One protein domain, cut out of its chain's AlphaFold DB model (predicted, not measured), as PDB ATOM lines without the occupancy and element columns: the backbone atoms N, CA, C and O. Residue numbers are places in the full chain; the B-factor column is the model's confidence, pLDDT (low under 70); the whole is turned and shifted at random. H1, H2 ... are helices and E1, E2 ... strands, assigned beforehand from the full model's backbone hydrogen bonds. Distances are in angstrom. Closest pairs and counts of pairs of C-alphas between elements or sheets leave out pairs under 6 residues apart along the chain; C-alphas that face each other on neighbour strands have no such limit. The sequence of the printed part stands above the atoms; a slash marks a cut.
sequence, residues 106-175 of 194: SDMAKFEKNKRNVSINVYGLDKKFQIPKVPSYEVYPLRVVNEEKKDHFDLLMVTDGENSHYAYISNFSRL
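Overview. This is residues 106 to 175 of the 194 residues of an uncharacterized protein of Aphis craccivora (UniProt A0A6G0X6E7). Two strand hairpins, E1 with E2 and E3 with E4, join side by side through E1 and E3 into one strongly twisted sheet, the long E1-E2 hairpin making the longest axis. H1 sits beside the sheet near the beginning of E1, and the short H2 only grazes it. The 70 printed residues hold two named helices and four named strands, in the order H1, E1, E2, E3, E4, H2; the sheet, order E2, E1, E3, E4, is mixed, and the class is mixed, helices and strands. The whole is loose, with a radius of gyration of the C-alphas of 14.3 A, and elongated, spanning 48 by 28 by 18 A.

Arrangement. Inner strands E1, residues 118 to 130, and E3, residues 151 to 160, are parallel at 33 degrees; N 123 and O 155 are 2.8 A apart. Edge strand E2, residues 134 to 143, forms an antiparallel hairpin with E1 at 152 degrees, with N 126 and O 138 at 2.9 A. Edge strand E4, residues 163 to 168, forms an antiparallel hairpin with E3 at 150 degrees, with N 158 and O 165 at 2.9 A. E2 and E4 are apart. H1, residues 106 to 114, is on the sheet at a height of 5.9 A, over none of its strands; its closest C-alphas to E1 are those of Glu 112 and Val 118, 5.4 A apart. H2, residues 172 to 175, only grazes the sheet. In H1, 4 of 5 O i to N i+4 pairs are within hydrogen-bond range; H2 is too short for such a pair.

Along the chain. E1 runs 38.0 A from C-alpha 118 at (25.172, 19.121, -1.846), E2 27.9 A, E3 28.7 A and E4 16.7 A. H1 measures 13.6 A and H2 5.3 A, ending at C-alpha 175, (28.159, 41.739, -3.128).

Size, cuts and confidence. The farthest C-alphas, those of Arg 116 and Pro 132, are 48.6 A apart. The printed part has no cut and no long link. Mean pLDDT of the printed part is 76.2; 14 residues are under 70, among them 171 to 175.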
ATOM      1  N   SER A 106      11.222  25.193  -5.056       68.25
ATOM      2  CA  SER A 106      10.701  23.864  -4.727       68.25
ATOM      3  C   SER A 106      11.542  22.722  -5.311       68.25
ATOM      4  O   SER A 106      11.736  21.703  -4.644       68.25
ATOM      5  N   ASP A 107      12.101  22.895  -6.509       68.38
ATOM      6  CA  ASP A 107      12.933  21.892  -7.181       68.38
ATOM      7  C   ASP A 107      14.359  21.851  -6.620       68.38
ATOM      8  O   ASP A 107      15.036  20.827  -6.711       68.38
ATOM      9  N   MET A 108      14.799  22.900  -5.919       71.81
ATOM     10  CA  MET A 108      16.099  22.898  -5.235       71.81
ATOM     11  C   MET A 108      16.184  21.836  -4.136       71.81
ATOM     12  O   MET A 108      17.228  21.217  -3.944       71.81
ATOM     13  N   ALA A 109      15.068  21.551  -3.455       70.62
ATOM     14  CA  ALA A 109      15.016  20.441  -2.503       70.62
ATOM     15  C   ALA A 109      15.183  19.075  -3.194       70.62
ATOM     16  O   ALA A 109      15.748  18.156  -2.600       70.62
ATOM     17  N   LYS A 110      14.731  18.937  -4.449       71.69
ATOM     18  CA  LYS A 110      14.944  17.721  -5.250       71.69
ATOM     19  C   LYS A 110      16.418  17.591  -5.639       71.69
ATOM     20  O   LYS A 110      16.988  16.514  -5.478       71.69
ATOM     21  N   PHE A 111      17.055  18.693  -6.038       69.56
ATOM     22  CA  PHE A 111      18.484  18.720  -6.364       69.56
ATOM     23  C   PHE A 111      19.374  18.307  -5.180       69.56
ATOM     24  O   PHE A 111      20.238  17.442  -5.322       69.56
ATOM     25  N   GLU A 112      19.118  18.842  -3.982       71.19
ATOM     26  CA  GLU A 112      19.850  18.453  -2.763       71.19
ATOM     27  C   GLU A 112      19.602  16.994  -2.357       71.19
ATOM     28  O   GLU A 112      20.485  16.334  -1.805       71.19
ATOM     29  N   LYS A 113      18.400  16.466  -2.618       70.56
ATOM     30  CA  LYS A 113      18.052  15.076  -2.298       70.56
ATOM     31  C   LYS A 113      18.726  14.085  -3.245       70.56
ATOM     32  O   LYS A 113      19.089  12.989  -2.814       70.56
ATOM     33  N   ASN A 114      18.952  14.486  -4.495       63.75
ATOM     34  CA  ASN A 114      19.625  13.663  -5.494       63.75
ATOM     35  C   ASN A 114      21.112  13.424  -5.165       63.75
ATOM     36  O   ASN A 114      21.666  12.419  -5.611       63.75
ATOM     37  N   LYS A 115      21.763  14.263  -4.333       66.69
ATOM     38  CA  LYS A 115      23.134  14.019  -3.834       66.69
ATOM     39  C   LYS A 115      23.320  14.384  -2.360       66.69
ATOM     40  O   LYS A 115      23.230  15.539  -1.963       66.69
ATOM     41  N   ARG A 116      23.744  13.406  -1.545       65.50
ATOM     42  CA  ARG A 116      23.905  13.575  -0.084       65.50
ATOM     43  C   ARG A 116      24.869  14.691   0.343       65.50
ATOM     44  O   ARG A 116      24.693  15.191   1.446       65.50
ATOM     45  N   ASN A 117      25.799  15.122  -0.514       76.44
ATOM     46  CA  ASN A 117      26.867  16.077  -0.176       76.44
ATOM     47  C   ASN A 117      26.656  17.504  -0.710       76.44
ATOM     48  O   ASN A 117      27.569  18.317  -0.586       76.44
ATOM     49  N   VAL A 118      25.484  17.803  -1.278       78.69
ATOM     50  CA  VAL A 118      25.172  19.121  -1.846       78.69
ATOM     51  C   VAL A 118      24.161  19.860  -0.976       78.69
ATOM     52  O   VAL A 118      23.166  19.266  -0.541       78.69
ATOM     53  N   SER A 119      24.434  21.134  -0.710       81.19
ATOM     54  CA  SER A 119      23.528  22.067  -0.028       81.19
ATOM     55  C   SER A 119      23.515  23.406  -0.754       81.19
ATOM     56  O   SER A 119      24.555  23.843  -1.248       81.19
ATOM     57  N   ILE A 120      22.368  24.077  -0.793       83.31
ATOM     58  CA  ILE A 120      22.202  25.353  -1.490       83.31
ATOM     59  C   ILE A 120      21.544  26.375  -0.567       83.31
ATOM     60  O   ILE A 120      20.435  26.160  -0.075       83.31
ATOM     61  N   ASN A 121      22.195  27.523  -0.410       85.00
ATOM     62  CA  ASN A 121      21.559  28.722   0.111       85.00
ATOM     63  C   ASN A 121      21.097  29.594  -1.053       85.00
ATOM     64  O   ASN A 121      21.761  29.697  -2.085       85.00
ATOM     65  N   VAL A 122      19.955  30.244  -0.876       83.69
ATOM     66  CA  VAL A 122      19.402  31.182  -1.844       83.69
ATOM     67  C   VAL A 122      19.108  32.491  -1.146       83.69
ATOM     68  O   VAL A 122      18.435  32.523  -0.113       83.69
ATOM     69  N   TYR A 123      19.561  33.571  -1.756       84.88
ATOM     70  CA  TYR A 123      19.368  34.934  -1.299       84.88
ATOM     71  C   TYR A 123      18.598  35.722  -2.352       84.88
ATOM     72  O   TYR A 123      18.770  35.490  -3.543       84.88
ATOM     73  N   GLY A 124      17.741  36.637  -1.921       84.81
ATOM     74  CA  GLY A 124      17.097  37.631  -2.770       84.81
ATOM     75  C   GLY A 124      17.847  38.956  -2.716       84.81
ATOM     76  O   GLY A 124      18.652  39.188  -1.807       84.81
ATOM     77  N   LEU A 125      17.577  39.816  -3.694       84.19
ATOM     78  CA  LEU A 125      18.142  41.156  -3.787       84.19
ATOM     79  C   LEU A 125      17.019  42.180  -3.961       84.19
ATOM     80  O   LEU A 125      16.394  42.230  -5.017       84.19
ATOM     81  N   ASP A 126      16.822  43.039  -2.965       81.94
ATOM     82  CA  ASP A 126      15.869  44.145  -3.043       81.94
ATOM     83  C   ASP A 126      16.579  45.459  -3.348       81.94
ATOM     84  O   ASP A 126      17.587  45.819  -2.731       81.94
ATOM     85  N   LYS A 127      16.015  46.227  -4.281       80.94
ATOM     86  CA  LYS A 127      16.477  47.579  -4.589       80.94
ATOM     87  C   LYS A 127      15.730  48.585  -3.719       80.94
ATOM     88  O   LYS A 127      14.549  48.846  -3.923       80.94
ATOM     89  N   LYS A 128      16.439  49.206  -2.779       79.88
ATOM     90  CA  LYS A 128      15.927  50.310  -1.959       79.88
ATOM     91  C   LYS A 128      16.400  51.647  -2.516       79.88
ATOM     92  O   LYS A 128      17.578  51.823  -2.825       79.88
ATOM     93  N   PHE A 129      15.502  52.619  -2.594       75.31
ATOM     94  CA  PHE A 129      15.848  53.996  -2.941       75.31
ATOM     95  C   PHE A 129      15.967  54.820  -1.661       75.31
ATOM     96  O   PHE A 129      14.979  55.010  -0.956       75.31
ATOM     97  N   GLN A 130      17.173  55.306  -1.349       72.44
ATOM     98  CA  GLN A 130      17.373  56.278  -0.274       72.44
ATOM     99  C   GLN A 130      17.456  57.692  -0.864       72.44
ATOM    100  O   GLN A 130      18.167  57.938  -1.842       72.44
ATOM    101  N   ILE A 131      16.705  58.626  -0.274       68.25
ATOM    102  CA  ILE A 131      16.813  60.065  -0.544       68.25
ATOM    103  C   ILE A 131      17.994  60.602   0.292       68.25
ATOM    104  O   ILE A 131      18.017  60.322   1.490       68.25
ATOM    105  N   PRO A 132      18.956  61.363  -0.271       62.22
ATOM    106  CA  PRO A 132      19.025  61.879  -1.633       62.22
ATOM    107  C   PRO A 132      19.957  61.034  -2.534       62.22
ATOM    108  O   PRO A 132      21.173  61.179  -2.510       62.22
ATOM    109  N   LYS A 133      19.353  60.204  -3.397       68.06
ATOM    110  CA  LYS A 133      19.901  59.672  -4.666       68.06
ATOM    111  C   LYS A 133      21.054  58.653  -4.623       68.06
ATOM    112  O   LYS A 133      21.877  58.646  -5.535       68.06
ATOM    113  N   VAL A 134      21.050  57.695  -3.697       73.00
ATOM    114  CA  VAL A 134      21.836  56.461  -3.908       73.00
ATOM    115  C   VAL A 134      20.921  55.240  -3.806       73.00
ATOM    116  O   VAL A 134      20.331  55.015  -2.745       73.00
ATOM    117  N   PRO A 135      20.746  54.451  -4.888       74.19
ATOM    118  CA  PRO A 135      20.090  53.158  -4.776       74.19
ATOM    119  C   PRO A 135      20.975  52.241  -3.928       74.19
ATOM    120  O   PRO A 135      22.154  52.051  -4.221       74.19
ATOM    121  N   SER A 136      20.407  51.678  -2.869       77.31
ATOM    122  CA  SER A 136      21.062  50.666  -2.047       77.31
ATOM    123  C   SER A 136      20.411  49.318  -2.303       77.31
ATOM    124  O   SER A 136      19.186  49.225  -2.292       77.31
ATOM    125  N   TYR A 137      21.215  48.279  -2.485       79.62
ATOM    126  CA  TYR A 137      20.716  46.916  -2.587       79.62
ATOM    127  C   TYR A 137      20.783  46.237  -1.221       79.62
ATOM    128  O   TYR A 137      21.787  46.357  -0.516       79.62
ATOM    129  N   GLU A 138      19.714  45.550  -0.844       81.94
ATOM    130  CA  GLU A 138      19.661  44.740   0.365       81.94
ATOM    131  C   GLU A 138      19.536  43.269  -0.017       81.94
ATOM    132  O   GLU A 138      18.652  42.884  -0.777       81.94
ATOM    133  N   VAL A 139      20.445  42.454   0.513       84.00
ATOM    134  CA  VAL A 139      20.423  41.003   0.344       84.00
ATOM    135  C   VAL A 139      19.665  40.394   1.518       84.00
ATOM    136  O   VAL A 139      19.957  40.724   2.670       84.00
ATOM    137  N   TYR A 140      18.732  39.485   1.246       82.62
ATOM    138  CA  TYR A 140      17.955  38.792   2.276       82.62
ATOM    139  C   TYR A 140      17.872  37.286   1.991       82.62
ATOM    140  O   TYR A 140      17.904  36.878   0.833       82.62
ATOM    141  N   PRO A 141      17.799  36.423   3.017       85.00
ATOM    142  CA  PRO A 141      17.706  34.983   2.802       85.00
ATOM    143  C   PRO A 141      16.328  34.596   2.249       85.00
ATOM    144  O   PRO A 141      15.301  34.942   2.827       85.00
ATOM    145  N   LEU A 142      16.314  33.831   1.158       82.44
ATOM    146  CA  LEU A 142      15.125  33.143   0.640       82.44
ATOM    147  C   LEU A 142      15.070  31.691   1.121       82.44
ATOM    148  O   LEU A 142      13.999  31.149   1.386       82.44
ATOM    149  N   ARG A 143      16.238  31.057   1.241       83.88
ATOM    150  CA  ARG A 143      16.411  29.690   1.732       83.88
ATOM    151  C   ARG A 143      17.811  29.567   2.309       83.88
ATOM    152  O   ARG A 143      18.776  29.867   1.619       83.88
ATOM    153  N   VAL A 144      17.924  29.098   3.544       82.62
ATOM    154  CA  VAL A 144      19.216  28.818   4.179       82.62
ATOM    155  C   VAL A 144      19.155  27.413   4.751       82.62
ATOM    156  O   VAL A 144      18.178  27.059   5.417       82.62
ATOM    157  N   VAL A 145      20.155  26.592   4.444       79.12
ATOM    158  CA  VAL A 145      20.258  25.246   5.013       79.12
ATOM    159  C   VAL A 145      20.759  25.312   6.456       79.12
ATOM    160  O   VAL A 145      21.555  26.171   6.813       79.12
ATOM    161  N   ASN A 146      20.316  24.377   7.300       79.25
ATOM    162  CA  ASN A 146      20.796  24.297   8.687       79.25
ATOM    163  C   ASN A 146      22.265  23.853   8.772       79.25
ATOM    164  O   ASN A 146      22.971  24.226   9.702       79.25
ATOM    165  N   GLU A 147      22.696  23.018   7.824       79.75
ATOM    166  CA  GLU A 147      24.044  22.463   7.766       79.75
ATOM    167  C   GLU A 147      24.576  22.569   6.335       79.75
ATOM    168  O   GLU A 147      24.017  21.988   5.397       79.75
ATOM    169  N   GLU A 148      25.660  23.325   6.173       83.50
ATOM    170  CA  GLU A 148      26.394  23.415   4.917       83.50
ATOM    171  C   GLU A 148      27.222  22.148   4.701       83.50
ATOM    172  O   GLU A 148      27.982  21.703   5.563       83.50
ATOM    173  N   LYS A 149      27.066  21.544   3.526       83.25
ATOM    174  CA  LYS A 149      27.765  20.325   3.132       83.25
ATOM    175  C   LYS A 149      29.021  20.659   2.329       83.25
ATOM    176  O   LYS A 149      29.284  21.799   1.974       83.25
ATOM    177  N   LYS A 150      29.806  19.628   2.001       82.12
ATOM    178  CA  LYS A 150      31.091  19.772   1.299       82.12
ATOM    179  C   LYS A 150      30.982  20.500  -0.048       82.12
ATOM    180  O   LYS A 150      31.867  21.284  -0.371       82.12
ATOM    181  N   ASP A 151      29.947  20.211  -0.834       79.38
ATOM    182  CA  ASP A 151      29.662  20.913  -2.087       79.38
ATOM    183  C   ASP A 151      28.513  21.907  -1.837       79.38
ATOM    184  O   ASP A 151      27.360  21.648  -2.193       79.38
ATOM    185  N   HIS A 152      28.825  23.012  -1.155       83.56
ATOM    186  CA  HIS A 152      27.870  24.077  -0.860       83.56
ATOM    187  C   HIS A 152      27.861  25.161  -1.944       83.56
ATOM    188  O   HIS A 152      28.913  25.550  -2.454       83.56
ATOM    189  N   PHE A 153      26.667  25.655  -2.274       81.88
ATOM    190  CA  PHE A 153      26.469  26.754  -3.207       81.88
ATOM    191  C   PHE A 153      25.622  27.850  -2.585       81.88
ATOM    192  O   PHE A 153      24.531  27.593  -2.081       81.88
ATOM    193  N   ASP A 154      26.081  29.077  -2.751       81.56
ATOM    194  CA  ASP A 154      25.307  30.265  -2.458       81.56
ATOM    195  C   ASP A 154      24.811  30.867  -3.771       81.56
ATOM    196  O   ASP A 154      25.594  31.158  -4.680       81.56
ATOM    197  N   LEU A 155      23.496  31.021  -3.897       85.56
ATOM    198  CA  LEU A 155      22.847  31.572  -5.080       85.56
ATOM    199  C   LEU A 155      22.156  32.890  -4.740       85.56
ATOM    200  O   LEU A 155      21.463  32.997  -3.732       85.56
ATOM    201  N   LEU A 156      22.297  33.880  -5.614       83.44
ATOM    202  CA  LEU A 156      21.533  35.119  -5.579       83.44
ATOM    203  C   LEU A 156      20.439  35.049  -6.641       83.44
ATOM    204  O   LEU A 156      20.731  34.901  -7.825       83.44
ATOM    205  N   MET A 157      19.185  35.159  -6.229       82.94
ATOM    206  CA  MET A 157      18.046  35.315  -7.116       82.94
ATOM    207  C   MET A 157      17.884  36.798  -7.440       82.94
ATOM    208  O   MET A 157      17.611  37.610  -6.554       82.94
ATOM    209  N   VAL A 158      18.061  37.140  -8.710       79.19
ATOM    210  CA  VAL A 158      17.827  38.483  -9.239       79.19
ATOM    211  C   VAL A 158      16.533  38.450 -10.030       79.19
ATOM    212  O   VAL A 158      16.372  37.607 -10.914       79.19
ATOM    213  N   THR A 159      15.618  39.352  -9.697       78.44
ATOM    214  CA  THR A 159      14.317  39.472 -10.350       78.44
ATOM    215  C   THR A 159      14.239  40.777 -11.137       78.44
ATOM    216  O   THR A 159      14.653  41.834 -10.659       78.44
ATOM    217  N   ASP A 160      13.716  40.695 -12.357       75.94
ATOM    218  CA  ASP A 160      13.394  41.833 -13.214       75.94
ATOM    219  C   ASP A 160      12.002  41.615 -13.820       75.94
ATOM    220  O   ASP A 160      11.822  40.881 -14.796       75.94
ATOM    221  N   GLY A 161      10.987  42.178 -13.161       76.81
ATOM    222  CA  GLY A 161       9.584  41.930 -13.490       76.81
ATOM    223  C   GLY A 161       9.209  40.454 -13.332       76.81
ATOM    224  O   GLY A 161       9.217  39.918 -12.226       76.81
ATOM    225  N   GLU A 162       8.869  39.806 -14.446       74.81
ATOM    226  CA  GLU A 162       8.505  38.381 -14.498       74.81
ATOM    227  C   GLU A 162       9.720  37.459 -14.688       74.81
ATOM    228  O   GLU A 162       9.619  36.246 -14.495       74.81
ATOM    229  N   ASN A 163      10.887  38.016 -15.027       70.25
ATOM    230  CA  ASN A 163      12.103  37.241 -15.233       70.25
ATOM    231  C   ASN A 163      12.874  37.096 -13.925       70.25
ATOM    232  O   ASN A 163      13.091  38.058 -13.192       70.25
ATOM    233  N   SER A 164      13.313  35.876 -13.636       73.69
ATOM    234  CA  SER A 164      14.136  35.571 -12.469       73.69
ATOM    235  C   SER A 164      15.346  34.755 -12.896       73.69
ATOM    236  O   SER A 164      15.214  33.758 -13.609       73.69
ATOM    237  N   HIS A 165      16.527  35.162 -12.441       76.19
ATOM    238  CA  HIS A 165      17.784  34.487 -12.735       76.19
ATOM    239  C   HIS A 165      18.537  34.174 -11.446       76.19
ATOM    240  O   HIS A 165      18.576  34.987 -10.523       76.19
ATOM    241  N   TYR A 166      19.170  33.003 -11.397       78.00
ATOM    242  CA  TYR A 166      20.106  32.662 -10.332       78.00
ATOM    243  C   TYR A 166      21.526  33.020 -10.757       78.00
ATOM    244  O   TYR A 166      21.997  32.583 -11.807       78.00
ATOM    245  N   ALA A 167      22.214  33.787  -9.921       76.06
ATOM    246  CA  ALA A 167      23.632  34.074 -10.036       76.06
ATOM    247  C   ALA A 167      24.396  33.327  -8.940       76.06
ATOM    248  O   ALA A 167      23.980  33.300  -7.783       76.06
ATOM    249  N   TYR A 168      25.528  32.728  -9.297       79.25
ATOM    250  CA  TYR A 168      26.404  32.084  -8.324       79.25
ATOM    251  C   TYR A 168      27.170  33.134  -7.510       79.25
ATOM    252  O   TYR A 168      27.856  33.991  -8.073       79.25
ATOM    253  N   ILE A 169      27.075  33.050  -6.184       74.56
ATOM    254  CA  ILE A 169      27.827  33.892  -5.260       74.56
ATOM    255  C   ILE A 169      29.155  33.194  -4.969       74.56
ATOM    256  O   ILE A 169      29.248  32.303  -4.133       74.56
ATOM    257  N   SER A 170      30.213  33.619  -5.653       72.75
ATOM    258  CA  SER A 170      31.571  33.137  -5.374       72.75
ATOM    259  C   SER A 170      32.225  33.846  -4.185       72.75
ATOM    260  O   SER A 170      33.178  33.336  -3.597       72.75
ATOM    261  N   ASN A 171      31.753  35.051  -3.843       65.94
ATOM    262  CA  ASN A 171      32.307  35.867  -2.769       65.94
ATOM    263  C   ASN A 171      31.267  36.871  -2.240       65.94
ATOM    264  O   ASN A 171      31.027  37.911  -2.858       65.94
ATOM    265  N   PHE A 172      30.695  36.598  -1.065       65.12
ATOM    266  CA  PHE A 172      29.728  37.496  -0.418       65.12
ATOM    267  C   PHE A 172      30.278  38.885  -0.111       65.12
ATOM    268  O   PHE A 172      29.547  39.868  -0.212       65.12
ATOM    269  N   SER A 173      31.564  38.999   0.231       59.38
ATOM    270  CA  SER A 173      32.177  40.285   0.576       59.38
ATOM    271  C   SER A 173      32.196  41.260  -0.604       59.38
ATOM    272  O   SER A 173      32.293  42.465  -0.392       59.38
ATOM    273  N   ARG A 174      32.083  40.761  -1.843       57.09
ATOM    274  CA  ARG A 174      32.006  41.591  -3.055       57.09
ATOM    275  C   ARG A 174      30.588  42.045  -3.396       57.09
ATOM    276  O   ARG A 174      30.443  43.031  -4.109       57.09
ATOM    277  N   LEU A 175      29.558  41.364  -2.889       58.47
ATOM    278  CA  LEU A 175      28.159  41.739  -3.128       58.47
ATOM    279  C   LEU A 175      27.727  42.972  -2.335       58.47
ATOM    280  O   LEU A 175      26.764  43.634  -2.712       58.47
TER     281      LEU A 175